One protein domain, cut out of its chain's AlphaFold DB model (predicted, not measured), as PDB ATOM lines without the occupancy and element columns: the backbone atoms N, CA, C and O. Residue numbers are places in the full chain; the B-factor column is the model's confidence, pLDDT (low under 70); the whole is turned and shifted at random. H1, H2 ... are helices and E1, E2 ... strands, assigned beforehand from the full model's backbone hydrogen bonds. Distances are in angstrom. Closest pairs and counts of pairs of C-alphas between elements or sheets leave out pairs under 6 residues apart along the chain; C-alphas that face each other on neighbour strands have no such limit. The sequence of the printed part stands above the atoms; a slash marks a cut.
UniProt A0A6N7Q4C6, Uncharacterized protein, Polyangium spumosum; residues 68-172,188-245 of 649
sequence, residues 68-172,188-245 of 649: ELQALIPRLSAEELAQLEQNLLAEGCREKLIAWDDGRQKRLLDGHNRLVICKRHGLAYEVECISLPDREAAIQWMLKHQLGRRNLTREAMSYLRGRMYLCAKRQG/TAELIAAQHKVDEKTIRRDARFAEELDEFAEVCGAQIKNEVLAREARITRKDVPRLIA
ATOM      1  N   GLU A  68       6.042  54.483  13.995       82.44
ATOM      2  CA  GLU A  68       7.052  53.610  13.416       82.44
ATOM      3  C   GLU A  68       7.281  52.374  14.287       82.44
ATOM      4  O   GLU A  68       7.339  51.269  13.751       82.44
ATOM      5  N   LEU A  69       7.384  52.533  15.615       85.06
ATOM      6  CA  LEU A  69       7.519  51.396  16.534       85.06
ATOM      7  C   LEU A  69       6.262  50.520  16.515       85.06
ATOM      8  O   LEU A  69       6.363  49.292  16.464       85.06
ATOM      9  N   GLN A  70       5.076  51.131  16.489       84.50
ATOM     10  CA  GLN A  70       3.808  50.414  16.397       84.50
ATOM     11  C   GLN A  70       3.721  49.586  15.106       84.50
ATOM     12  O   GLN A  70       3.289  48.434  15.149       84.50
ATOM     13  N   ALA A  71       4.165  50.136  13.971       80.44
ATOM     14  CA  ALA A  71       4.139  49.469  12.668       80.44
ATOM     15  C   ALA A  71       5.079  48.249  12.568       80.44
ATOM     16  O   ALA A  71       4.939  47.433  11.650       80.44
ATOM     17  N   LEU A  72       6.025  48.084  13.504       77.75
ATOM     18  CA  LEU A  72       6.902  46.907  13.565       77.75
ATOM     19  C   LEU A  72       6.164  45.640  13.978       77.75
ATOM     20  O   LEU A  72       6.572  44.540  13.595       77.75
ATOM     21  N   ILE A  73       5.121  45.790  14.792       79.69
ATOM     22  CA  ILE A  73       4.378  44.669  15.349       79.69
ATOM     23  C   ILE A  73       3.207  44.361  14.406       79.69
ATOM     24  O   ILE A  73       2.407  45.257  14.126       79.69
ATOM     25  N   PRO A  74       3.074  43.111  13.923       73.69
ATOM     26  CA  PRO A  74       1.913  42.701  13.142       73.69
ATOM     27  C   PRO A  74       0.619  43.013  13.901       73.69
ATOM     28  O   PRO A  74       0.527  42.763  15.108       73.69
ATOM     29  N   ARG A  75      -0.379  43.575  13.211       79.50
ATOM     30  CA  ARG A  75      -1.685  43.823  13.834       79.50
ATOM     31  C   ARG A  75      -2.364  42.490  14.160       79.50
ATOM     32  O   ARG A  75      -2.188  41.520  13.429       79.50
ATOM     33  N   LEU A  76      -3.131  42.471  15.251       79.88
ATOM     34  CA  LEU A  76      -4.005  41.339  15.578       79.88
ATOM     35  C   LEU A  76      -5.097  41.218  14.512       79.88
ATOM     36  O   LEU A  76      -5.547  42.244  13.984       79.88
ATOM     37  N   SER A  77      -5.539  39.992  14.238       76.31
ATOM     38  CA  SER A  77      -6.742  39.768  13.434       76.31
ATOM     39  C   SER A  77      -7.983  40.336  14.130       76.31
ATOM     40  O   SER A  77      -7.972  40.640  15.328       76.31
ATOM     41  N   ALA A  78      -9.085  40.474  13.390       80.75
ATOM     42  CA  ALA A  78     -10.351  40.930  13.966       80.75
ATOM     43  C   ALA A  78     -10.847  39.990  15.081       80.75
ATOM     44  O   ALA A  78     -11.327  40.458  16.114       80.75
ATOM     45  N   GLU A  79     -10.677  38.678  14.898       80.44
ATOM     46  CA  GLU A  79     -11.046  37.661  15.885       80.44
ATOM     47  C   GLU A  79     -10.168  37.743  17.139       80.44
ATOM     48  O   GLU A  79     -10.678  37.756  18.259       80.44
ATOM     49  N   GLU A  80      -8.849  37.870  16.969       85.06
ATOM     50  CA  GLU A  80      -7.914  38.010  18.088       85.06
ATOM     51  C   GLU A  80      -8.153  39.302  18.874       85.06
ATOM     52  O   GLU A  80      -8.060  39.315  20.103       85.06
ATOM     53  N   LEU A  81      -8.469  40.395  18.176       88.00
ATOM     54  CA  LEU A  81      -8.791  41.671  18.800       88.00
ATOM     55  C   LEU A  81     -10.101  41.584  19.593       88.00
ATOM     56  O   LEU A  81     -10.146  42.066  20.724       88.00
ATOM     57  N   ALA A  82     -11.132  40.939  19.039       88.19
ATOM     58  CA  ALA A  82     -12.402  40.717  19.728       88.19
ATOM     59  C   ALA A  82     -12.221  39.836  20.972       88.19
ATOM     60  O   ALA A  82     -12.742  40.159  22.041       88.19
ATOM     61  N   GLN A  83     -11.421  38.771  20.870       89.56
ATOM     62  CA  GLN A  83     -11.100  37.917  22.012       89.56
ATOM     63  C   GLN A  83     -10.320  38.684  23.089       89.56
ATOM     64  O   GLN A  83     -10.605  38.543  24.278       89.56
ATOM     65  N   LEU A  84      -9.359  39.526  22.694       91.00
ATOM     66  CA  LEU A  84      -8.623  40.386  23.621       91.00
ATOM     67  C   LEU A  84      -9.557  41.378  24.329       91.00
ATOM     68  O   LEU A  84      -9.430  41.575  25.535       91.00
ATOM     69  N   GLU A  85     -10.489  41.990  23.599       93.06
ATOM     70  CA  GLU A  85     -11.470  42.928  24.151       93.06
ATOM     71  C   GLU A  85     -12.401  42.243  25.159       93.06
ATOM     72  O   GLU A  85     -12.579  42.754  26.263       93.06
ATOM     73  N   GLN A  86     -12.902  41.044  24.846       91.94
ATOM     74  CA  GLN A  86     -13.693  40.238  25.782       91.94
ATOM     75  C   GLN A  86     -12.909  39.889  27.053       91.94
ATOM     76  O   GLN A  86     -13.425  40.061  28.158       91.94
ATOM     77  N   ASN A  87     -11.652  39.456  26.913       92.12
ATOM     78  CA  ASN A  87     -10.803  39.114  28.056       92.12
ATOM     79  C   ASN A  87     -10.554  40.335  28.958       92.12
ATOM     80  O   ASN A  87     -10.623  40.228  30.181       92.12
ATOM     81  N   LEU A  88     -10.305  41.509  28.367       92.44
ATOM     82  CA  LEU A  88     -10.092  42.754  29.111       92.44
ATOM     83  C   LEU A  88     -11.355  43.229  29.837       92.44
ATOM     84  O   LEU A  88     -11.251  43.728  30.954       92.44
ATOM     85  N   LEU A  89     -12.534  43.065  29.236       91.56
ATOM     86  CA  LEU A  89     -13.805  43.404  29.879       91.56
ATOM     87  C   LEU A  89     -14.143  42.457  31.038       91.56
ATOM     88  O   LEU A  89     -14.679  42.903  32.049       91.56
ATOM     89  N   ALA A  90     -13.819  41.168  30.907       91.44
ATOM     90  CA  ALA A  90     -14.088  40.170  31.939       91.44
ATOM     91  C   ALA A  90     -13.118  40.264  33.130       91.44
ATOM     92  O   ALA A  90     -13.526  40.099  34.278       91.44
ATOM     93  N   GLU A  91     -11.831  40.509  32.867       90.88
ATOM     94  CA  GLU A  91     -10.770  40.360  33.871       90.88
ATOM     95  C   GLU A  91     -10.004  41.648  34.206       90.88
ATOM     96  O   GLU A  91      -9.209  41.648  35.153       90.88
ATOM     97  N   GLY A  92     -10.216  42.728  33.450       87.38
ATOM     98  CA  GLY A  92      -9.409  43.947  33.508       87.38
ATOM     99  C   GLY A  92      -8.028  43.800  32.851       87.38
ATOM    100  O   GLY A  92      -7.627  42.729  32.388       87.38
ATOM    101  N   CYS A  93      -7.254  44.889  32.812       89.50
ATOM    102  CA  CYS A  93      -5.896  44.878  32.260       89.50
ATOM    103  C   CYS A  93      -4.887  44.312  33.271       89.50
ATOM    104  O   CYS A  93      -4.192  45.062  33.955       89.50
ATOM    105  N   ARG A  94      -4.812  42.980  33.379       86.81
ATOM    106  CA  ARG A  94      -3.906  42.293  34.323       86.81
ATOM    107  C   ARG A  94      -2.432  42.452  33.976       86.81
ATOM    108  O   ARG A  94      -1.592  42.645  34.850       86.81
ATOM    109  N   GLU A  95      -2.115  42.314  32.698       86.06
ATOM    110  CA  GLU A  95      -0.752  42.465  32.209       86.06
ATOM    111  C   GLU A  95      -0.424  43.945  32.003       86.06
ATOM    112  O   GLU A  95      -1.198  44.684  31.387       86.06
ATOM    113  N   LYS A  96       0.743  44.364  32.496       90.94
ATOM    114  CA  LYS A  96       1.203  45.752  32.412       90.94
ATOM    115  C   LYS A  96       1.537  46.132  30.972       90.94
ATOM    116  O   LYS A  96       2.042  45.319  30.195       90.94
ATOM    117  N   LEU A  97       1.276  47.388  30.625       92.50
ATOM    118  CA  LEU A  97       1.802  48.000  29.410       92.50
ATOM    119  C   LEU A  97       3.295  48.257  29.600       92.50
ATOM    120  O   LEU A  97       3.694  48.682  30.680       92.50
ATOM    121  N   ILE A  98       4.110  48.040  28.572       92.69
ATOM    122  CA  ILE A  98       5.558  48.258  28.681       92.69
ATOM    123  C   ILE A  98       5.927  49.498  27.882       92.69
ATOM    124  O   ILE A  98       5.640  49.575  26.685       92.69
ATOM    125  N   ALA A  99       6.565  50.460  28.543       92.75
ATOM    126  CA  ALA A  99       7.019  51.709  27.949       92.75
ATOM    127  C   ALA A  99       8.542  51.843  28.045       92.75
ATOM    128  O   ALA A  99       9.152  51.423  29.025       92.75
ATOM    129  N   TRP A 100       9.160  52.453  27.041       93.75
ATOM    130  CA  TRP A 100      10.543  52.904  27.100       93.75
ATOM    131  C   TRP A 100      10.582  54.354  27.552       93.75
ATOM    132  O   TRP A 100       9.948  55.213  26.937       93.75
ATOM    133  N   ASP A 101      11.323  54.600  28.625       89.12
ATOM    134  CA  ASP A 101      11.642  55.943  29.089       89.12
ATOM    135  C   ASP A 101      13.025  56.338  28.556       89.12
ATOM    136  O   ASP A 101      14.047  55.787  28.981       89.12
ATOM    137  N   ASP A 102      13.048  57.259  27.591       81.69
ATOM    138  CA  ASP A 102      14.278  57.814  27.012       81.69
ATOM    139  C   ASP A 102      14.803  59.035  27.802       81.69
ATOM    140  O   ASP A 102      15.726  59.727  27.366       81.69
ATOM    141  N   GLY A 103      14.212  59.316  28.971       78.94
ATOM    142  CA  GLY A 103      14.512  60.473  29.813       78.94
ATOM    143  C   GLY A 103      13.831  61.768  29.358       78.94
ATOM    144  O   GLY A 103      13.905  62.772  30.068       78.94
ATOM    145  N   ARG A 104      13.159  61.770  28.197       80.38
ATOM    146  CA  ARG A 104      12.338  62.888  27.704       80.38
ATOM    147  C   ARG A 104      10.867  62.502  27.613       80.38
ATOM    148  O   ARG A 104       9.999  63.305  27.943       80.38
ATOM    149  N   GLN A 105      10.586  61.305  27.114       84.94
ATOM    150  CA  GLN A 105       9.258  60.816  26.784       84.94
ATOM    151  C   GLN A 105       9.132  59.321  27.098       84.94
ATOM    152  O   GLN A 105      10.077  58.546  26.961       84.94
ATOM    153  N   LYS A 106       7.915  58.906  27.467       88.94
ATOM    154  CA  LYS A 106       7.560  57.499  27.691       88.94
ATOM    155  C   LYS A 106       6.871  56.947  26.448       88.94
ATOM    156  O   LYS A 106       5.684  57.199  26.234       88.94
ATOM    157  N   ARG A 107       7.612  56.220  25.613       91.81
ATOM    158  CA  ARG A 107       7.110  55.623  24.361       91.81
ATOM    159  C   ARG A 107       6.587  54.217  24.612       91.81
ATOM    160  O   ARG A 107       7.263  53.417  25.251       91.81
ATOM    161  N   LEU A 108       5.405  53.886  24.102       92.44
ATOM    162  CA  LEU A 108       4.845  52.543  24.252       92.44
ATOM    163  C   LEU A 108       5.633  51.528  23.412       92.44
ATOM    164  O   LEU A 108       5.765  51.693  22.203       92.44
ATOM    165  N   LEU A 109       6.117  50.458  24.042       90.56
ATOM    166  CA  LEU A 109       6.770  49.343  23.353       90.56
ATOM    167  C   LEU A 109       5.829  48.150  23.197       90.56
ATOM    168  O   LEU A 109       5.765  47.544  22.129       90.56
ATOM    169  N   ASP A 110       5.075  47.809  24.242       89.56
ATOM    170  CA  ASP A 110       4.146  46.683  24.208       89.56
ATOM    171  C   ASP A 110       2.796  47.025  24.841       89.56
ATOM    172  O   ASP A 110       2.707  47.736  25.839       89.56
ATOM    173  N   GLY A 111       1.729  46.480  24.253       88.31
ATOM    174  CA  GLY A 111       0.363  46.685  24.720       88.31
ATOM    175  C   GLY A 111      -0.420  47.758  23.968       88.31
ATOM    176  O   GLY A 111      -1.429  48.220  24.482       88.31
ATOM    177  N   HIS A 112      -0.030  48.100  22.736       90.31
ATOM    178  CA  HIS A 112      -0.756  49.034  21.860       90.31
ATOM    179  C   HIS A 112      -2.267  48.747  21.786       90.31
ATOM    180  O   HIS A 112      -3.076  49.626  22.072       90.31
ATOM    181  N   ASN A 113      -2.658  47.501  21.490       89.50
ATOM    182  CA  ASN A 113      -4.075  47.119  21.413       89.50
ATOM    183  C   ASN A 113      -4.774  47.214  22.779       89.50
ATOM    184  O   ASN A 113      -5.891  47.713  22.869       89.50
ATOM    185  N   ARG A 114      -4.088  46.807  23.856       92.12
ATOM    186  CA  ARG A 114      -4.614  46.886  25.227       92.12
ATOM    187  C   ARG A 114      -4.854  48.326  25.651       92.12
ATOM    188  O   ARG A 114      -5.921  48.615  26.170       92.12
ATOM    189  N   LEU A 115      -3.912  49.231  25.383       91.00
ATOM    190  CA  LEU A 115      -4.052  50.653  25.694       91.00
ATOM    191  C   LEU A 115      -5.283  51.252  25.004       91.00
ATOM    192  O   LEU A 115      -6.049  51.967  25.645       91.00
ATOM    193  N   VAL A 116      -5.489  50.945  23.719       91.19
ATOM    194  CA  VAL A 116      -6.649  51.429  22.952       91.19
ATOM    195  C   VAL A 116      -7.959  50.920  23.558       91.19
ATOM    196  O   VAL A 116      -8.870  51.716  23.787       91.19
ATOM    197  N   ILE A 117      -8.047  49.622  23.862       90.88
ATOM    198  CA  ILE A 117      -9.248  49.008  24.448       90.88
ATOM    199  C   ILE A 117      -9.504  49.548  25.863       90.88
ATOM    200  O   ILE A 117     -10.624  49.941  26.178       90.88
ATOM    201  N   CYS A 118      -8.472  49.642  26.705       91.81
ATOM    202  CA  CYS A 118      -8.612  50.142  28.072       91.81
ATOM    203  C   CYS A 118      -9.052  51.606  28.098       91.81
ATOM    204  O   CYS A 118      -9.947  51.953  28.861       91.81
ATOM    205  N   LYS A 119      -8.494  52.455  27.223       90.00
ATOM    206  CA  LYS A 119      -8.941  53.848  27.074       90.00
ATOM    207  C   LYS A 119     -10.396  53.938  26.617       90.00
ATOM    208  O   LYS A 119     -11.137  54.754  27.152       90.00
ATOM    209  N   ARG A 120     -10.806  53.101  25.658       91.94
ATOM    210  CA  ARG A 120     -12.182  53.067  25.139       91.94
ATOM    211  C   ARG A 120     -13.199  52.704  26.223       91.94
ATOM    212  O   ARG A 120     -14.240  53.342  26.303       91.94
ATOM    213  N   HIS A 121     -12.889  51.702  27.043       91.06
ATOM    214  CA  HIS A 121     -13.800  51.175  28.069       91.06
ATOM    215  C   HIS A 121     -13.577  51.763  29.467       91.06
ATOM    216  O   HIS A 121     -14.212  51.333  30.424       91.06
ATOM    217  N   GLY A 122     -12.667  52.731  29.612       89.31
ATOM    218  CA  GLY A 122     -12.341  53.335  30.907       89.31
ATOM    219  C   GLY A 122     -11.729  52.355  31.916       89.31
ATOM    220  O   GLY A 122     -11.879  52.546  33.123       89.31
ATOM    221  N   LEU A 123     -11.057  51.301  31.443       90.19
ATOM    222  CA  LEU A 123     -10.425  50.294  32.294       90.19
ATOM    223  C   LEU A 123      -9.102  50.822  32.856       90.19
ATOM    224  O   LEU A 123      -8.301  51.427  32.138       90.19
ATOM    225  N   ALA A 124      -8.848  50.546  34.136       89.56
ATOM    226  CA  ALA A 124      -7.558  50.826  34.752       89.56
ATOM    227  C   ALA A 124      -6.467  49.929  34.147       89.56
ATOM    228  O   ALA A 124      -6.691  48.745  33.888       89.56
ATOM    229  N   TYR A 125      -5.278  50.494  33.950       91.31
ATOM    230  CA  TYR A 125      -4.103  49.783  33.460       91.31
ATOM    231  C   TYR A 125      -2.850  50.258  34.196       91.31
ATOM    232  O   TYR A 125      -2.753  51.416  34.603       91.31
ATOM    233  N   GLU A 126      -1.882  49.359  34.343       90.50
ATOM    234  CA  GLU A 126      -0.561  49.668  34.884       90.50
ATOM    235  C   GLU A 126       0.475  49.761  33.762       90.50
ATOM    236  O   GLU A 126       0.359  49.091  32.733       90.50
ATOM    237  N   VAL A 127       1.504  50.579  33.981       90.44
ATOM    238  CA  VAL A 127       2.611  50.778  33.042       90.44
ATOM    239  C   VAL A 127       3.917  50.429  33.740       90.44
ATOM    240  O   VAL A 127       4.196  50.920  34.833       90.44
ATOM    241  N   GLU A 128       4.721  49.591  33.102       92.75
ATOM    242  CA  GLU A 128       6.089  49.283  33.490       92.75
ATOM    243  C   GLU A 128       7.054  50.002  32.542       92.75
ATOM    244  O   GLU A 128       7.027  49.786  31.329       92.75
ATOM    245  N   CYS A 129       7.903  50.871  33.094       90.31
ATOM    246  CA  CYS A 129       8.932  51.559  32.322       90.31
ATOM    247  C   CYS A 129      10.240  50.769  32.339       90.31
ATOM    248  O   CYS A 129      10.742  50.415  33.406       90.31
ATOM    249  N   ILE A 130      10.827  50.570  31.163       91.94
ATOM    250  CA  ILE A 130      12.171  50.020  30.999       91.94
ATOM    251  C   ILE A 130      13.115  51.090  30.450       91.94
ATOM    252  O   ILE A 130      12.710  51.952  29.668       91.94
ATOM    253  N   SER A 131      14.385  51.025  30.850       89.38
ATOM    254  CA  SER A 131      15.437  51.888  30.310       89.38
ATOM    255  C   SER A 131      16.222  51.130  29.245       89.38
ATOM    256  O   SER A 131      16.707  50.023  29.484       89.38
ATOM    257  N   LEU A 132      16.316  51.726  28.060       90.44
ATOM    258  CA  LEU A 132      17.082  51.227  26.923       90.44
ATOM    259  C   LEU A 132      17.984  52.356  26.405       90.44
ATOM    260  O   LEU A 132      17.594  53.521  26.509       90.44
ATOM    261  N   PRO A 133      19.181  52.032  25.884       86.50
ATOM    262  CA  PRO A 133      20.196  53.032  25.550       86.50
ATOM    263  C   PRO A 133      19.814  53.913  24.356       86.50
ATOM    264  O   PRO A 133      20.110  55.104  24.358       86.50
ATOM    265  N   ASP A 134      19.175  53.333  23.342       86.50
ATOM    266  CA  ASP A 134      18.793  54.016  22.112       86.50
ATOM    267  C   ASP A 134      17.528  53.400  21.492       86.50
ATOM    268  O   ASP A 134      16.974  52.395  21.960       86.50
ATOM    269  N   ARG A 135      17.047  54.040  20.422       86.50
ATOM    270  CA  ARG A 135      15.830  53.633  19.720       86.50
ATOM    271  C   ARG A 135      15.995  52.276  19.044       86.50
ATOM    272  O   ARG A 135      15.053  51.492  18.965       86.50
ATOM    273  N   GLU A 136      17.186  51.971  18.560       84.00
ATOM    274  CA  GLU A 136      17.497  50.695  17.939       84.00
ATOM    275  C   GLU A 136      17.442  49.541  18.952       84.00
ATOM    276  O   GLU A 136      16.928  48.466  18.628       84.00
ATOM    277  N   ALA A 137      17.885  49.760  20.191       86.69
ATOM    278  CA  ALA A 137      17.725  48.822  21.295       86.69
ATOM    279  C   ALA A 137      16.247  48.632  21.662       86.69
ATOM    280  O   ALA A 137      15.839  47.501  21.934       86.69
ATOM    281  N   ALA A 138      15.426  49.687  21.590       89.69
ATOM    282  CA  ALA A 138      13.970  49.579  21.720       89.69
ATOM    283  C   ALA A 138      13.356  48.679  20.638       89.69
ATOM    284  O   ALA A 138      12.605  47.757  20.959       89.69
ATOM    285  N   ILE A 139      13.755  48.851  19.375       87.56
ATOM    286  CA  ILE A 139      13.315  47.989  18.268       87.56
ATOM    287  C   ILE A 139      13.719  46.528  18.506       87.56
ATOM    288  O   ILE A 139      12.890  45.624  18.382       87.56
ATOM    289  N   GLN A 140      14.980  46.270  18.865       87.00
ATOM    290  CA  GLN A 140      15.449  44.907  19.134       87.00
ATOM    291  C   GLN A 140      14.725  44.270  20.316       87.00
ATOM    292  O   GLN A 140      14.370  43.089  20.254       87.00
ATOM    293  N   TRP A 141      14.484  45.047  21.372       91.12
ATOM    294  CA  TRP A 141      13.707  44.604  22.517       91.12
ATOM    295  C   TRP A 141      12.291  44.209  22.085       91.12
ATOM    296  O   TRP A 141      11.865  43.097  22.390       91.12
ATOM    297  N   MET A 142      11.606  45.047  21.296       90.88
ATOM    298  CA  MET A 142      10.251  44.770  20.799       90.88
ATOM    299  C   MET A 142      10.206  43.493  19.958       90.88
ATOM    300  O   MET A 142       9.377  42.618  20.207       90.88
ATOM    301  N   LEU A 143      11.123  43.339  18.999       88.75
ATOM    302  CA  LEU A 143      11.186  42.153  18.137       88.75
ATOM    303  C   LEU A 143      11.448  40.877  18.948       88.75
ATOM    304  O   LEU A 143      10.768  39.867  18.750       88.75
ATOM    305  N   LYS A 144      12.389  40.926  19.898       88.81
ATOM    306  CA  LYS A 144      12.695  39.805  20.797       88.81
ATOM    307  C   LYS A 144      11.503  39.460  21.688       88.81
ATOM    308  O   LYS A 144      11.215  38.279  21.879       88.81
ATOM    309  N   HIS A 145      10.813  40.472  22.210       89.44
ATOM    310  CA  HIS A 145       9.640  40.302  23.058       89.44
ATOM    311  C   HIS A 145       8.489  39.640  22.287       89.44
ATOM    312  O   HIS A 145       7.912  38.664  22.767       89.44
ATOM    313  N   GLN A 146       8.216  40.081  21.052       86.94
ATOM    314  CA  GLN A 146       7.211  39.445  20.194       86.94
ATOM    315  C   GLN A 146       7.585  38.002  19.840       86.94
ATOM    316  O   GLN A 146       6.752  37.111  19.977       86.94
ATOM    317  N   LEU A 147       8.840  37.738  19.459       86.69
ATOM    318  CA  LEU A 147       9.317  36.387  19.119       86.69
ATOM    319  C   LEU A 147       9.242  35.387  20.287       86.69
ATOM    320  O   LEU A 147       9.278  34.180  20.051       86.69
ATOM    321  N   GLY A 148       9.132  35.864  21.531       83.00
ATOM    322  CA  GLY A 148       8.899  35.033  22.714       83.00
ATOM    323  C   GLY A 148       7.450  34.557  22.880       83.00
ATOM    324  O   GLY A 148       7.192  33.661  23.687       83.00
ATOM    325  N   ARG A 149       6.495  35.123  22.129       80.38
ATOM    326  CA  ARG A 149       5.076  34.755  22.209       80.38
ATOM    327  C   ARG A 149       4.818  33.424  21.508       80.38
ATOM    328  O   ARG A 149       5.283  33.181  20.398       80.38
ATOM    329  N   ARG A 150       4.015  32.565  22.143       74.31
ATOM    330  CA  ARG A 150       3.695  31.217  21.633       74.31
ATOM    331  C   ARG A 150       2.652  31.204  20.507       74.31
ATOM    332  O   ARG A 150       2.546  30.198  19.818       74.31
ATOM    333  N   ASN A 151       1.940  32.314  20.297       77.75
ATOM    334  CA  ASN A 151       0.806  32.402  19.369       77.75
ATOM    335  C   ASN A 151       1.154  33.060  18.020       77.75
ATOM    336  O   ASN A 151       0.266  33.499  17.303       77.75
ATOM    337  N   LEU A 152       2.435  33.151  17.654       82.75
ATOM    338  CA  LEU A 152       2.817  33.694  16.348       82.75
ATOM    339  C   LEU A 152       2.668  32.650  15.240       82.75
ATOM    340  O   LEU A 152       3.142  31.516  15.360       82.75
ATOM    341  N   THR A 153       2.105  33.067  14.106       85.81
ATOM    342  CA  THR A 153       2.152  32.276  12.873       85.81
ATOM    343  C   THR A 153       3.602  32.100  12.409       85.81
ATOM    344  O   THR A 153       4.515  32.860  12.757       85.81
ATOM    345  N   ARG A 154       3.842  31.091  11.567       88.50
ATOM    346  CA  ARG A 154       5.174  30.844  10.997       88.50
ATOM    347  C   ARG A 154       5.658  32.028  10.148       88.50
ATOM    348  O   ARG A 154       6.858  32.294  10.094       88.50
ATOM    349  N   GLU A 155       4.745  32.707   9.466       88.94
ATOM    350  CA  GLU A 155       4.975  33.865   8.606       88.94
ATOM    351  C   GLU A 155       5.311  35.092   9.454       88.94
ATOM    352  O   GLU A 155       6.332  35.723   9.192       88.94
ATOM    353  N   ALA A 156       4.565  35.349  10.534       89.06
ATOM    354  CA  ALA A 156       4.877  36.406  11.497       89.06
ATOM    355  C   ALA A 156       6.234  36.181  12.178       89.06
ATOM    356  O   ALA A 156       7.072  37.080  12.204       89.06
ATOM    357  N   MET A 157       6.511  34.962  12.650       90.81
ATOM    358  CA  MET A 157       7.797  34.626  13.269       90.81
ATOM    359  C   MET A 157       8.968  34.808  12.293       90.81
ATOM    360  O   MET A 157      10.029  35.306  12.661       90.81
ATOM    361  N   SER A 158       8.773  34.415  11.036       91.81
ATOM    362  CA  SER A 158       9.750  34.612   9.967       91.81
ATOM    363  C   SER A 158      10.003  36.081   9.678       91.81
ATOM    364  O   SER A 158      11.154  36.493   9.614       91.81
ATOM    365  N   TYR A 159       8.942  36.861   9.501       92.50
ATOM    366  CA  TYR A 159       9.036  38.290   9.251       92.50
ATOM    367  C   TYR A 159       9.793  38.988  10.392       92.50
ATOM    368  O   TYR A 159      10.766  39.696  10.145       92.50
ATOM    369  N   LEU A 160       9.444  38.696  11.650       91.62
ATOM    370  CA  LEU A 160      10.095  39.281  12.826       91.62
ATOM    371  C   LEU A 160      11.580  38.897  12.948       91.62
ATOM    372  O   LEU A 160      12.405  39.766  13.232       91.62
ATOM    373  N   ARG A 161      11.956  37.633  12.691       92.81
ATOM    374  CA  ARG A 161      13.378  37.226  12.642       92.81
ATOM    375  C   ARG A 161      14.139  37.938  11.527       92.81
ATOM    376  O   ARG A 161      15.268  38.376  11.743       92.81
ATOM    377  N   GLY A 162      13.520  38.067  10.355       92.19
ATOM    378  CA  GLY A 162      14.080  38.806   9.229       92.19
ATOM    379  C   GLY A 162      14.347  40.264   9.587       92.19
ATOM    380  O   GLY A 162      15.468  40.743   9.433       92.19
ATOM    381  N   ARG A 163      13.355  40.943  10.173       90.94
ATOM    382  CA  ARG A 163      13.488  42.316  10.680       90.94
ATOM    383  C   ARG A 163      14.582  42.439  11.740       90.94
ATOM    384  O   ARG A 163      15.374  43.374  11.667       90.94
ATOM    385  N   MET A 164      14.684  41.484  12.669       89.56
ATOM    386  CA  MET A 164      15.736  41.470  13.694       89.56
ATOM    387  C   MET A 164      17.132  41.420  13.061       89.56
ATOM    388  O   MET A 164      18.015  42.182  13.453       89.56
ATOM    389  N   TYR A 165      17.312  40.585  12.035       90.62
ATOM    390  CA  TYR A 165      18.560  40.523  11.277       90.62
ATOM    391  C   TYR A 165      18.858  41.820  10.516       90.62
ATOM    392  O   TYR A 165      19.979  42.320  10.592       90.62
ATOM    393  N   LEU A 166      17.874  42.393   9.815       89.25
ATOM    394  CA  LEU A 166      18.049  43.636   9.056       89.25
ATOM    395  C   LEU A 166      18.438  44.811   9.964       89.25
ATOM    396  O   LEU A 166      19.355  45.566   9.635       89.25
ATOM    397  N   CYS A 167      17.800  44.932  11.130       84.06
ATOM    398  CA  CYS A 167      18.144  45.938  12.134       84.06
ATOM    399  C   CYS A 167      19.570  45.741  12.672       84.06
ATOM    400  O   CYS A 167      20.352  46.691  12.692       84.06
ATOM    401  N   ALA A 168      19.943  44.514  13.046       83.31
ATOM    402  CA  ALA A 168      21.282  44.216  13.555       83.31
ATOM    403  C   ALA A 168      22.380  44.419  12.489       83.31
ATOM    404  O   ALA A 168      23.470  44.903  12.795       83.31
ATOM    405  N   LYS A 169      22.089  44.123  11.214       82.62
ATOM    406  CA  LYS A 169      23.002  44.378  10.089       82.62
ATOM    407  C   LYS A 169      23.247  45.876   9.876       82.62
ATOM    408  O   LYS A 169      24.383  46.261   9.619       82.62
ATOM    409  N   ARG A 170      22.213  46.721   9.998       75.44
ATOM    410  CA  ARG A 170      22.356  48.189   9.902       75.44
ATOM    411  C   ARG A 170      23.239  48.755  11.017       75.44
ATOM    412  O   ARG A 170      24.037  49.643  10.746       75.44
ATOM    413  N   GLN A 171      23.158  48.210  12.233       65.56
ATOM    414  CA  GLN A 171      24.050  48.603  13.332       65.56
ATOM    415  C   GLN A 171      25.513  48.229  13.061       65.56
ATOM    416  O   GLN A 171      26.404  49.034  13.306       65.56
ATOM    417  N   GLY A 172      25.766  47.041  12.498       58.28
ATOM    418  CA  GLY A 172      27.115  46.603  12.117       58.28
ATOM    419  C   GLY A 172      27.737  47.359  10.931       58.28
ATOM    420  O   GLY A 172      28.913  47.157  10.649       58.28
ATOM    421  N   THR A 188      26.340  38.000  12.171       83.31
ATOM    422  CA  THR A 188      25.070  38.403  12.810       83.31
ATOM    423  C   THR A 188      23.938  37.404  12.529       83.31
ATOM    424  O   THR A 188      23.089  37.165  13.384       83.31
ATOM    425  N   ALA A 189      23.946  36.785  11.343       86.00
ATOM    426  CA  ALA A 189      22.999  35.737  10.977       86.00
ATOM    427  C   ALA A 189      23.180  34.465  11.823       86.00
ATOM    428  O   ALA A 189      22.182  33.919  12.284       86.00
ATOM    429  N   GLU A 190      24.415  34.022  12.080       87.62
ATOM    430  CA  GLU A 190      24.717  32.855  12.926       87.62
ATOM    431  C   GLU A 190      24.293  33.057  14.382       87.62
ATOM    432  O   GLU A 190      23.730  32.146  14.988       87.62
ATOM    433  N   LEU A 191      24.499  34.255  14.938       87.12
ATOM    434  CA  LEU A 191      24.098  34.565  16.316       87.12
ATOM    435  C   LEU A 191      22.575  34.492  16.492       87.12
ATOM    436  O   LEU A 191      22.077  33.842  17.414       87.12
ATOM    437  N   ILE A 192      21.823  35.108  15.573       87.19
ATOM    438  CA  ILE A 192      20.353  35.078  15.582       87.19
ATOM    439  C   ILE A 192      19.848  33.654  15.305       87.19
ATOM    440  O   ILE A 192      18.905  33.187  15.946       87.19
ATOM    441  N   ALA A 193      20.493  32.935  14.387       89.81
ATOM    442  CA  ALA A 193      20.180  31.546  14.071       89.81
ATOM    443  C   ALA A 193      20.322  30.638  15.304       89.81
ATOM    444  O   ALA A 193      19.386  29.903  15.632       89.81
ATOM    445  N   ALA A 194      21.428  30.760  16.044       88.12
ATOM    446  CA  ALA A 194      21.656  30.032  17.289       88.12
ATOM    447  C   ALA A 194      20.612  30.383  18.363       88.12
ATOM    448  O   ALA A 194      20.035  29.482  18.976       88.12
ATOM    449  N   GLN A 195      20.301  31.673  18.542       87.75
ATOM    450  CA  GLN A 195      19.293  32.137  19.504       87.75
ATOM    451  C   GLN A 195      17.901  31.552  19.217       87.75
ATOM    452  O   GLN A 195      17.185  31.168  20.142       87.75
ATOM    453  N   HIS A 196      17.516  31.474  17.942       88.69
ATOM    454  CA  HIS A 196      16.196  31.000  17.523       88.69
ATOM    455  C   HIS A 196      16.164  29.526  17.096       88.69
ATOM    456  O   HIS A 196      15.113  29.052  16.667       88.69
ATOM    457  N   LYS A 197      17.278  28.795  17.246       91.25
ATOM    458  CA  LYS A 197      17.428  27.376  16.875       91.25
ATOM    459  C   LYS A 197      17.030  27.089  15.419       91.25
ATOM    460  O   LYS A 197      16.341  26.111  15.133       91.25
ATOM    461  N   VAL A 198      17.449  27.955  14.501       91.50
ATOM    462  CA  VAL A 198      17.250  27.803  13.050       91.50
ATOM    463  C   VAL A 198      18.591  27.846  12.322       91.50
ATOM    464  O   VAL A 198      19.608  28.176  12.916       91.50
ATOM    465  N   ASP A 199      18.602  27.499  11.038       92.31
ATOM    466  CA  ASP A 199      19.803  27.592  10.200       92.31
ATOM    467  C   ASP A 199      20.104  29.049   9.794       92.31
ATOM    468  O   ASP A 199      19.184  29.834   9.550       92.31
ATOM    469  N   GLU A 200      21.384  29.393   9.646       93.38
ATOM    470  CA  GLU A 200      21.858  30.712   9.188       93.38
ATOM    471  C   GLU A 200      21.184  31.149   7.877       93.38
ATOM    472  O   GLU A 200      20.687  32.276   7.763       93.38
ATOM    473  N   LYS A 201      21.025  30.224   6.919       92.25
ATOM    474  CA  LYS A 201      20.373  30.514   5.636       92.25
ATOM    475  C   LYS A 201      18.886  30.784   5.814       92.25
ATOM    476  O   LYS A 201      18.284  31.463   4.985       92.25
ATOM    477  N   THR A 202      18.264  30.247   6.865       92.50
ATOM    478  CA  THR A 202      16.866  30.556   7.200       92.50
ATOM    479  C   THR A 202      16.736  32.012   7.614       92.50
ATOM    480  O   THR A 202      15.848  32.682   7.104       92.50
ATOM    481  N   ILE A 203      17.663  32.537   8.422       93.50
ATOM    482  CA  ILE A 203      17.671  33.956   8.804       93.50
ATOM    483  C   ILE A 203      17.805  34.862   7.576       93.50
ATOM    484  O   ILE A 203      17.045  35.819   7.437       93.50
ATOM    485  N   ARG A 204      18.691  34.532   6.628       91.94
ATOM    486  CA  ARG A 204      18.816  35.302   5.375       91.94
ATOM    487  C   ARG A 204      17.556  35.261   4.512       91.94
ATOM    488  O   ARG A 204      17.159  36.282   3.959       91.94
ATOM    489  N   ARG A 205      16.917  34.092   4.384       92.19
ATOM    490  CA  ARG A 205      15.644  33.961   3.650       92.19
ATOM    491  C   ARG A 205      14.511  34.713   4.337       92.19
ATOM    492  O   ARG A 205      13.671  35.287   3.659       92.19
ATOM    493  N   ASP A 206      14.489  34.695   5.662       94.19
ATOM    494  CA  ASP A 206      13.517  35.413   6.475       94.19
ATOM    495  C   ASP A 206      13.698  36.934   6.334       94.19
ATOM    496  O   ASP A 206      12.707  37.650   6.244       94.19
ATOM    497  N   ALA A 207      14.941  37.418   6.232       93.19
ATOM    498  CA  ALA A 207      15.253  38.818   5.940       93.19
ATOM    499  C   ALA A 207      14.748  39.247   4.559       93.19
ATOM    500  O   ALA A 207      14.024  40.232   4.463       93.19
ATOM    501  N   ARG A 208      15.039  38.453   3.521       93.12
ATOM    502  CA  ARG A 208      14.522  38.695   2.168       93.12
ATOM    503  C   ARG A 208      12.991  38.707   2.140       93.12
ATOM    504  O   ARG A 208      12.400  39.589   1.541       93.12
ATOM    505  N   PHE A 209      12.352  37.757   2.825       93.44
ATOM    506  CA  PHE A 209      10.894  37.725   2.940       93.44
ATOM    507  C   PHE A 209      10.340  38.973   3.643       93.44
ATOM    508  O   PHE A 209       9.277  39.451   3.265       93.44
ATOM    509  N   ALA A 210      11.036  39.503   4.653       92.25
ATOM    510  CA  ALA A 210      10.625  40.733   5.322       92.25
ATOM    511  C   ALA A 210      10.725  41.959   4.400       92.25
ATOM    512  O   ALA A 210       9.780  42.737   4.361       92.25
ATOM    513  N   GLU A 211      11.814  42.091   3.635       93.19
ATOM    514  CA  GLU A 211      11.981  43.158   2.633       93.19
ATOM    515  C   GLU A 211      10.905  43.076   1.541       93.19
ATOM    516  O   GLU A 211      10.217  44.059   1.294       93.19
ATOM    517  N   GLU A 212      10.700  41.891   0.954       93.06
ATOM    518  CA  GLU A 212       9.678  41.658  -0.077       93.06
ATOM    519  C   GLU A 212       8.266  41.957   0.450       93.06
ATOM    520  O   GLU A 212       7.434  42.511  -0.260       93.06
ATOM    521  N   LEU A 213       7.964  41.609   1.705       91.25
ATOM    522  CA  LEU A 213       6.645  41.869   2.281       91.25
ATOM    523  C   LEU A 213       6.435  43.345   2.647       91.25
ATOM    524  O   LEU A 213       5.305  43.826   2.565       91.25
ATOM    525  N   ASP A 214       7.494  44.051   3.048       90.94
ATOM    526  CA  ASP A 214       7.458  45.498   3.263       90.94
ATOM    527  C   ASP A 214       7.252  46.231   1.925       90.94
ATOM    528  O   ASP A 214       6.345  47.052   1.827       90.94
ATOM    529  N   GLU A 215       7.967  45.856   0.859       91.62
ATOM    530  CA  GLU A 215       7.742  46.387  -0.496       91.62
ATOM    531  C   GLU A 215       6.318  46.100  -0.997       91.62
ATOM    532  O   GLU A 215       5.628  46.977  -1.516       91.62
ATOM    533  N   PHE A 216       5.826  44.879  -0.781       89.94
ATOM    534  CA  PHE A 216       4.455  44.522  -1.134       89.94
ATOM    535  C   PHE A 216       3.414  45.372  -0.386       89.94
ATOM    536  O   PHE A 216       2.377  45.713  -0.958       89.94
ATOM    537  N   ALA A 217       3.694  45.743   0.867       88.69
ATOM    538  CA  ALA A 217       2.841  46.623   1.659       88.69
ATOM    539  C   ALA A 217       2.822  48.063   1.126       88.69
ATOM    540  O   ALA A 217       1.757  48.676   1.125       88.69
ATOM    541  N   GLU A 218       3.951  48.584   0.640       87.56
ATOM    542  CA  GLU A 218       4.011  49.909   0.002       87.56
ATOM    543  C   GLU A 218       3.179  49.946  -1.287       87.56
ATOM    544  O   GLU A 218       2.473  50.911  -1.569       87.56
ATOM    545  N   VAL A 219       3.210  48.855  -2.053       84.62
ATOM    546  CA  VAL A 219       2.555  48.776  -3.362       84.62
ATOM    547  C   VAL A 219       1.051  48.476  -3.270       84.62
ATOM    548  O   VAL A 219       0.273  48.985  -4.074       84.62
ATOM    549  N   CYS A 220       0.630  47.626  -2.328       80.69
ATOM    550  CA  CYS A 220      -0.760  47.147  -2.209       80.69
ATOM    551  C   CYS A 220      -1.493  47.650  -0.955       80.69
ATOM    552  O   CYS A 220      -2.665  47.324  -0.750       80.69
ATOM    553  N   GLY A 221      -0.811  48.418  -0.105       82.38
ATOM    554  CA  GLY A 221      -1.310  48.911   1.173       82.38
ATOM    555  C   GLY A 221      -0.974  47.999   2.359       82.38
ATOM    556  O   GLY A 221      -0.931  46.773   2.263       82.38
ATOM    557  N   ALA A 222      -0.807  48.593   3.541       79.19
ATOM    558  CA  ALA A 222      -0.377  47.889   4.755       79.19
ATOM    559  C   ALA A 222      -1.333  46.780   5.249       79.19
ATOM    560  O   ALA A 222      -0.936  45.928   6.047       79.19
ATOM    561  N   GLN A 223      -2.592  46.770   4.800       81.56
ATOM    562  CA  GLN A 223      -3.584  45.761   5.188       81.56
ATOM    563  C   GLN A 223      -3.219  44.364   4.678       81.56
ATOM    564  O   GLN A 223      -3.211  43.427   5.474       81.56
ATOM    565  N   ILE A 224      -2.816  44.230   3.408       83.75
ATOM    566  CA  ILE A 224      -2.526  42.912   2.822       83.75
ATOM    567  C   ILE A 224      -1.347  42.231   3.522       83.75
ATOM    568  O   ILE A 224      -1.351  41.022   3.722       83.75
ATOM    569  N   LYS A 225      -0.356  43.007   3.975       87.69
ATOM    570  CA  LYS A 225       0.760  42.492   4.774       87.69
ATOM    571  C   LYS A 225       0.264  41.831   6.057       87.69
ATOM    572  O   LYS A 225       0.711  40.733   6.371       87.69
ATOM    573  N   ASN A 226      -0.669  42.457   6.777       84.81
ATOM    574  CA  ASN A 226      -1.239  41.856   7.984       84.81
ATOM    575  C   ASN A 226      -2.034  40.587   7.650       84.81
ATOM    576  O   ASN A 226      -1.833  39.579   8.317       84.81
ATOM    577  N   GLU A 227      -2.826  40.594   6.573       85.69
ATOM    578  CA  GLU A 227      -3.573  39.412   6.106       85.69
ATOM    579  C   GLU A 227      -2.625  38.236   5.775       85.69
ATOM    580  O   GLU A 227      -2.912  37.079   6.091       85.69
ATOM    581  N   VAL A 228      -1.455  38.514   5.187       88.44
ATOM    582  CA  VAL A 228      -0.412  37.506   4.914       88.44
ATOM    583  C   VAL A 228       0.219  36.987   6.207       88.44
ATOM    584  O   VAL A 228       0.397  35.777   6.365       88.44
ATOM    585  N   LEU A 229       0.555  37.875   7.149       87.75
ATOM    586  CA  LEU A 229       1.156  37.490   8.429       87.75
ATOM    587  C   LEU A 229       0.171  36.724   9.323       87.75
ATOM    588  O   LEU A 229       0.593  35.805  10.022       87.75
ATOM    589  N   ALA A 230      -1.121  37.033   9.260       84.12
ATOM    590  CA  ALA A 230      -2.187  36.330   9.973       84.12
ATOM    591  C   ALA A 230      -2.608  35.008   9.299       84.12
ATOM    592  O   ALA A 230      -3.334  34.223   9.901       84.12
ATOM    593  N   ARG A 231      -2.115  34.715   8.081       83.62
ATOM    594  CA  ARG A 231      -2.543  33.590   7.216       83.62
ATOM    595  C   ARG A 231      -4.003  33.657   6.749       83.62
ATOM    596  O   ARG A 231      -4.561  32.639   6.339       83.62
ATOM    597  N   GLU A 232      -4.598  34.838   6.763       82.44
ATOM    598  CA  GLU A 232      -5.933  35.089   6.216       82.44
ATOM    599  C   GLU A 232      -5.878  35.135   4.682       82.44
ATOM    600  O   GLU A 232      -6.714  34.551   3.992       82.44
ATOM    601  N   ALA A 233      -4.819  35.741   4.135       84.38
ATOM    602  CA  ALA A 233      -4.549  35.741   2.706       84.38
ATOM    603  C   ALA A 233      -3.826  34.452   2.284       84.38
ATOM    604  O   ALA A 233      -2.745  34.119   2.778       84.38
ATOM    605  N   ARG A 234      -4.368  33.744   1.285       87.31
ATOM    606  CA  ARG A 234      -3.744  32.552   0.671       87.31
ATOM    607  C   ARG A 234      -2.615  32.925  -0.304       87.31
ATOM    608  O   ARG A 234      -2.612  32.492  -1.462       87.31
ATOM    609  N   ILE A 235      -1.659  33.718   0.179       89.94
ATOM    610  CA  ILE A 235      -0.451  34.170  -0.525       89.94
ATOM    611  C   ILE A 235       0.747  33.464   0.103       89.94
ATOM    612  O   ILE A 235       0.993  33.561   1.304       89.94
ATOM    613  N   THR A 236       1.509  32.726  -0.701       87.81
ATOM    614  CA  THR A 236       2.739  32.087  -0.223       87.81
ATOM    615  C   THR A 236       3.934  33.027  -0.358       87.81
ATOM    616  O   THR A 236       3.915  33.965  -1.151       87.81
ATOM    617  N   ARG A 237       5.045  32.724   0.333       87.44
ATOM    618  CA  ARG A 237       6.305  33.482   0.186       87.44
ATOM    619  C   ARG A 237       6.781  33.603  -1.267       87.44
ATOM    620  O   ARG A 237       7.434  34.573  -1.607       87.44
ATOM    621  N   LYS A 238       6.479  32.611  -2.114       88.00
ATOM    622  CA  LYS A 238       6.855  32.620  -3.537       88.00
ATOM    623  C   LYS A 238       5.941  33.507  -4.383       88.00
ATOM    624  O   LYS A 238       6.341  33.914  -5.469       88.00
ATOM    625  N   ASP A 239       4.725  33.762  -3.912       90.19
ATOM    626  CA  ASP A 239       3.741  34.563  -4.629       90.19
ATOM    627  C   ASP A 239       4.000  36.062  -4.431       90.19
ATOM    628  O   ASP A 239       3.805  36.818  -5.372       90.19
ATOM    629  N   VAL A 240       4.512  36.484  -3.265       90.06
ATOM    630  CA  VAL A 240       4.826  37.897  -2.954       90.06
ATOM    631  C   VAL A 240       5.675  38.578  -4.044       90.06
ATOM    632  O   VAL A 240       5.191  39.547  -4.626       90.06
ATOM    633  N   PRO A 241       6.868  38.075  -4.425       89.56
ATOM    634  CA  PRO A 241       7.663  38.718  -5.474       89.56
ATOM    635  C   PRO A 241       6.986  38.685  -6.854       89.56
ATOM    636  O   PRO A 241       7.143  39.615  -7.639       89.56
ATOM    637  N   ARG A 242       6.192  37.645  -7.157       89.75
ATOM    638  CA  ARG A 242       5.428  37.566  -8.417       89.75
ATOM    639  C   ARG A 242       4.340  38.633  -8.470       89.75
ATOM    640  O   ARG A 242       4.132  39.235  -9.513       89.75
ATOM    641  N   LEU A 243       3.677  38.888  -7.344       87.94
ATOM    642  CA  LEU A 243       2.665  39.932  -7.219       87.94
ATOM    643  C   LEU A 243       3.279  41.325  -7.350       87.94
ATOM    644  O   LEU A 243       2.711  42.162  -8.045       87.94
ATOM    645  N   ILE A 244       4.446  41.568  -6.746       87.94
ATOM    646  CA  ILE A 244       5.181  42.832  -6.911       87.94
ATOM    647  C   ILE A 244       5.521  43.065  -8.388       87.94
ATOM    648  O   ILE A 244       5.330  44.171  -8.880       87.94
ATOM    649  N   ALA A 245       5.926  42.030  -9.126       86.50
ATOM    650  CA  ALA A 245       6.286  42.151 -10.540       86.50
ATOM    651  C   ALA A 245       5.097  42.349 -11.506       86.50
ATOM    652  O   ALA A 245       5.315  42.692 -12.666       86.50
TER     653      ALA A 245
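What this domain is: This is residues 68 to 172 and 188 to 245 of the 649 residues of an uncharacterized protein of Polyangium spumosum (UniProt A0A6N7Q4C6). Two halves meet at H4: a small three-stranded sheet with H3 and then H2 off one end of its strands, and a helical half in which H5 and H7 cross, with H6 near one end of H7 and H8 and H9 near the other. H4 packs on one face of the sheet and also lies side by side with H5. The printed part has 163 residues, with nine named helices and three named strands in the order H1 H2 E1 E2 H3 E3 H4 H5 H6 H7 H8 H9, and its class is mostly helix. The sheet runs E2 E1 E3 and is mixed; the whole is compact, with a radius of gyration of the C-alphas of 16.8 A and spans of 46 by 36 by 29 A.

Where its parts are: Begin at C-alpha 97, (1.802, 48.000, 29.410), where E1 runs from residue 97 to 101; E2 is residues 106 to 110 and E3 residues 127 to 130. Before them find H1 at residues 68 to 71 and H2 at 78 to 91, 19.9 A long; H3 is residues 112 to 121. H4 covers residues 135 to 147, 18.4 A, and H5 residues 154 to 171, 26.0 A. After the cut come H6 at 188 to 196 and the longest helix, H7, from C-alpha 200 at (21.858, 30.712, 9.188) to residue 220, 30.2 A. H8 is residues 222 to 229, and H9, residues 239 to 245, ends at C-alpha 245, (6.286, 42.151, -10.540).

How they stand to each other: Look first at the hairpin E1 and E2, antiparallel, with N 100 and O 107 at 2.8 A. E3 is parallel to E1, with N 128 and O 97 at 2.8 A. H4 is on one face of this sheet, making two layers, a sheet and a helix, at a height over the sheet of 9.9 A. H1 and H3 only graze the sheet; H2 touches H3, closest at C-alphas 85 and 117, 6.5 A. H4 and H5 form a helical hairpin at a shallow tilt of 23 degrees, closest at C-alphas 143 and 160, 6.1 A. H5 and H7, the hubs, are about perpendicular at 81 degrees, with C-alphas 162 and 207 closest at 3.5 A. H7 touches H6, closest at C-alphas 200 and 190, 5.2 A; H7 touches H8, closest at C-alphas 217 and 225, 5.6 A; and H7 touches H9, closest at C-alphas 216 and 244, 6.1 A. Every O i to N i+4 pair is within hydrogen-bond range in H2, H3, H4, H5, H6, H7 and H9; H8 has 3 of 4, and H1 is too short for one.

The domain as a whole: The C-alphas of Ala 124 and Ala 245, the two farthest apart, are 48.1 A apart. Residues 173 to 187 are not printed, and C-alphas 172 and 188 stand 8.5 A apart across this cut. Of the links printed whole, none is long. Mean pLDDT of the printed part is 87.6; residues 171 to 172 are under 70.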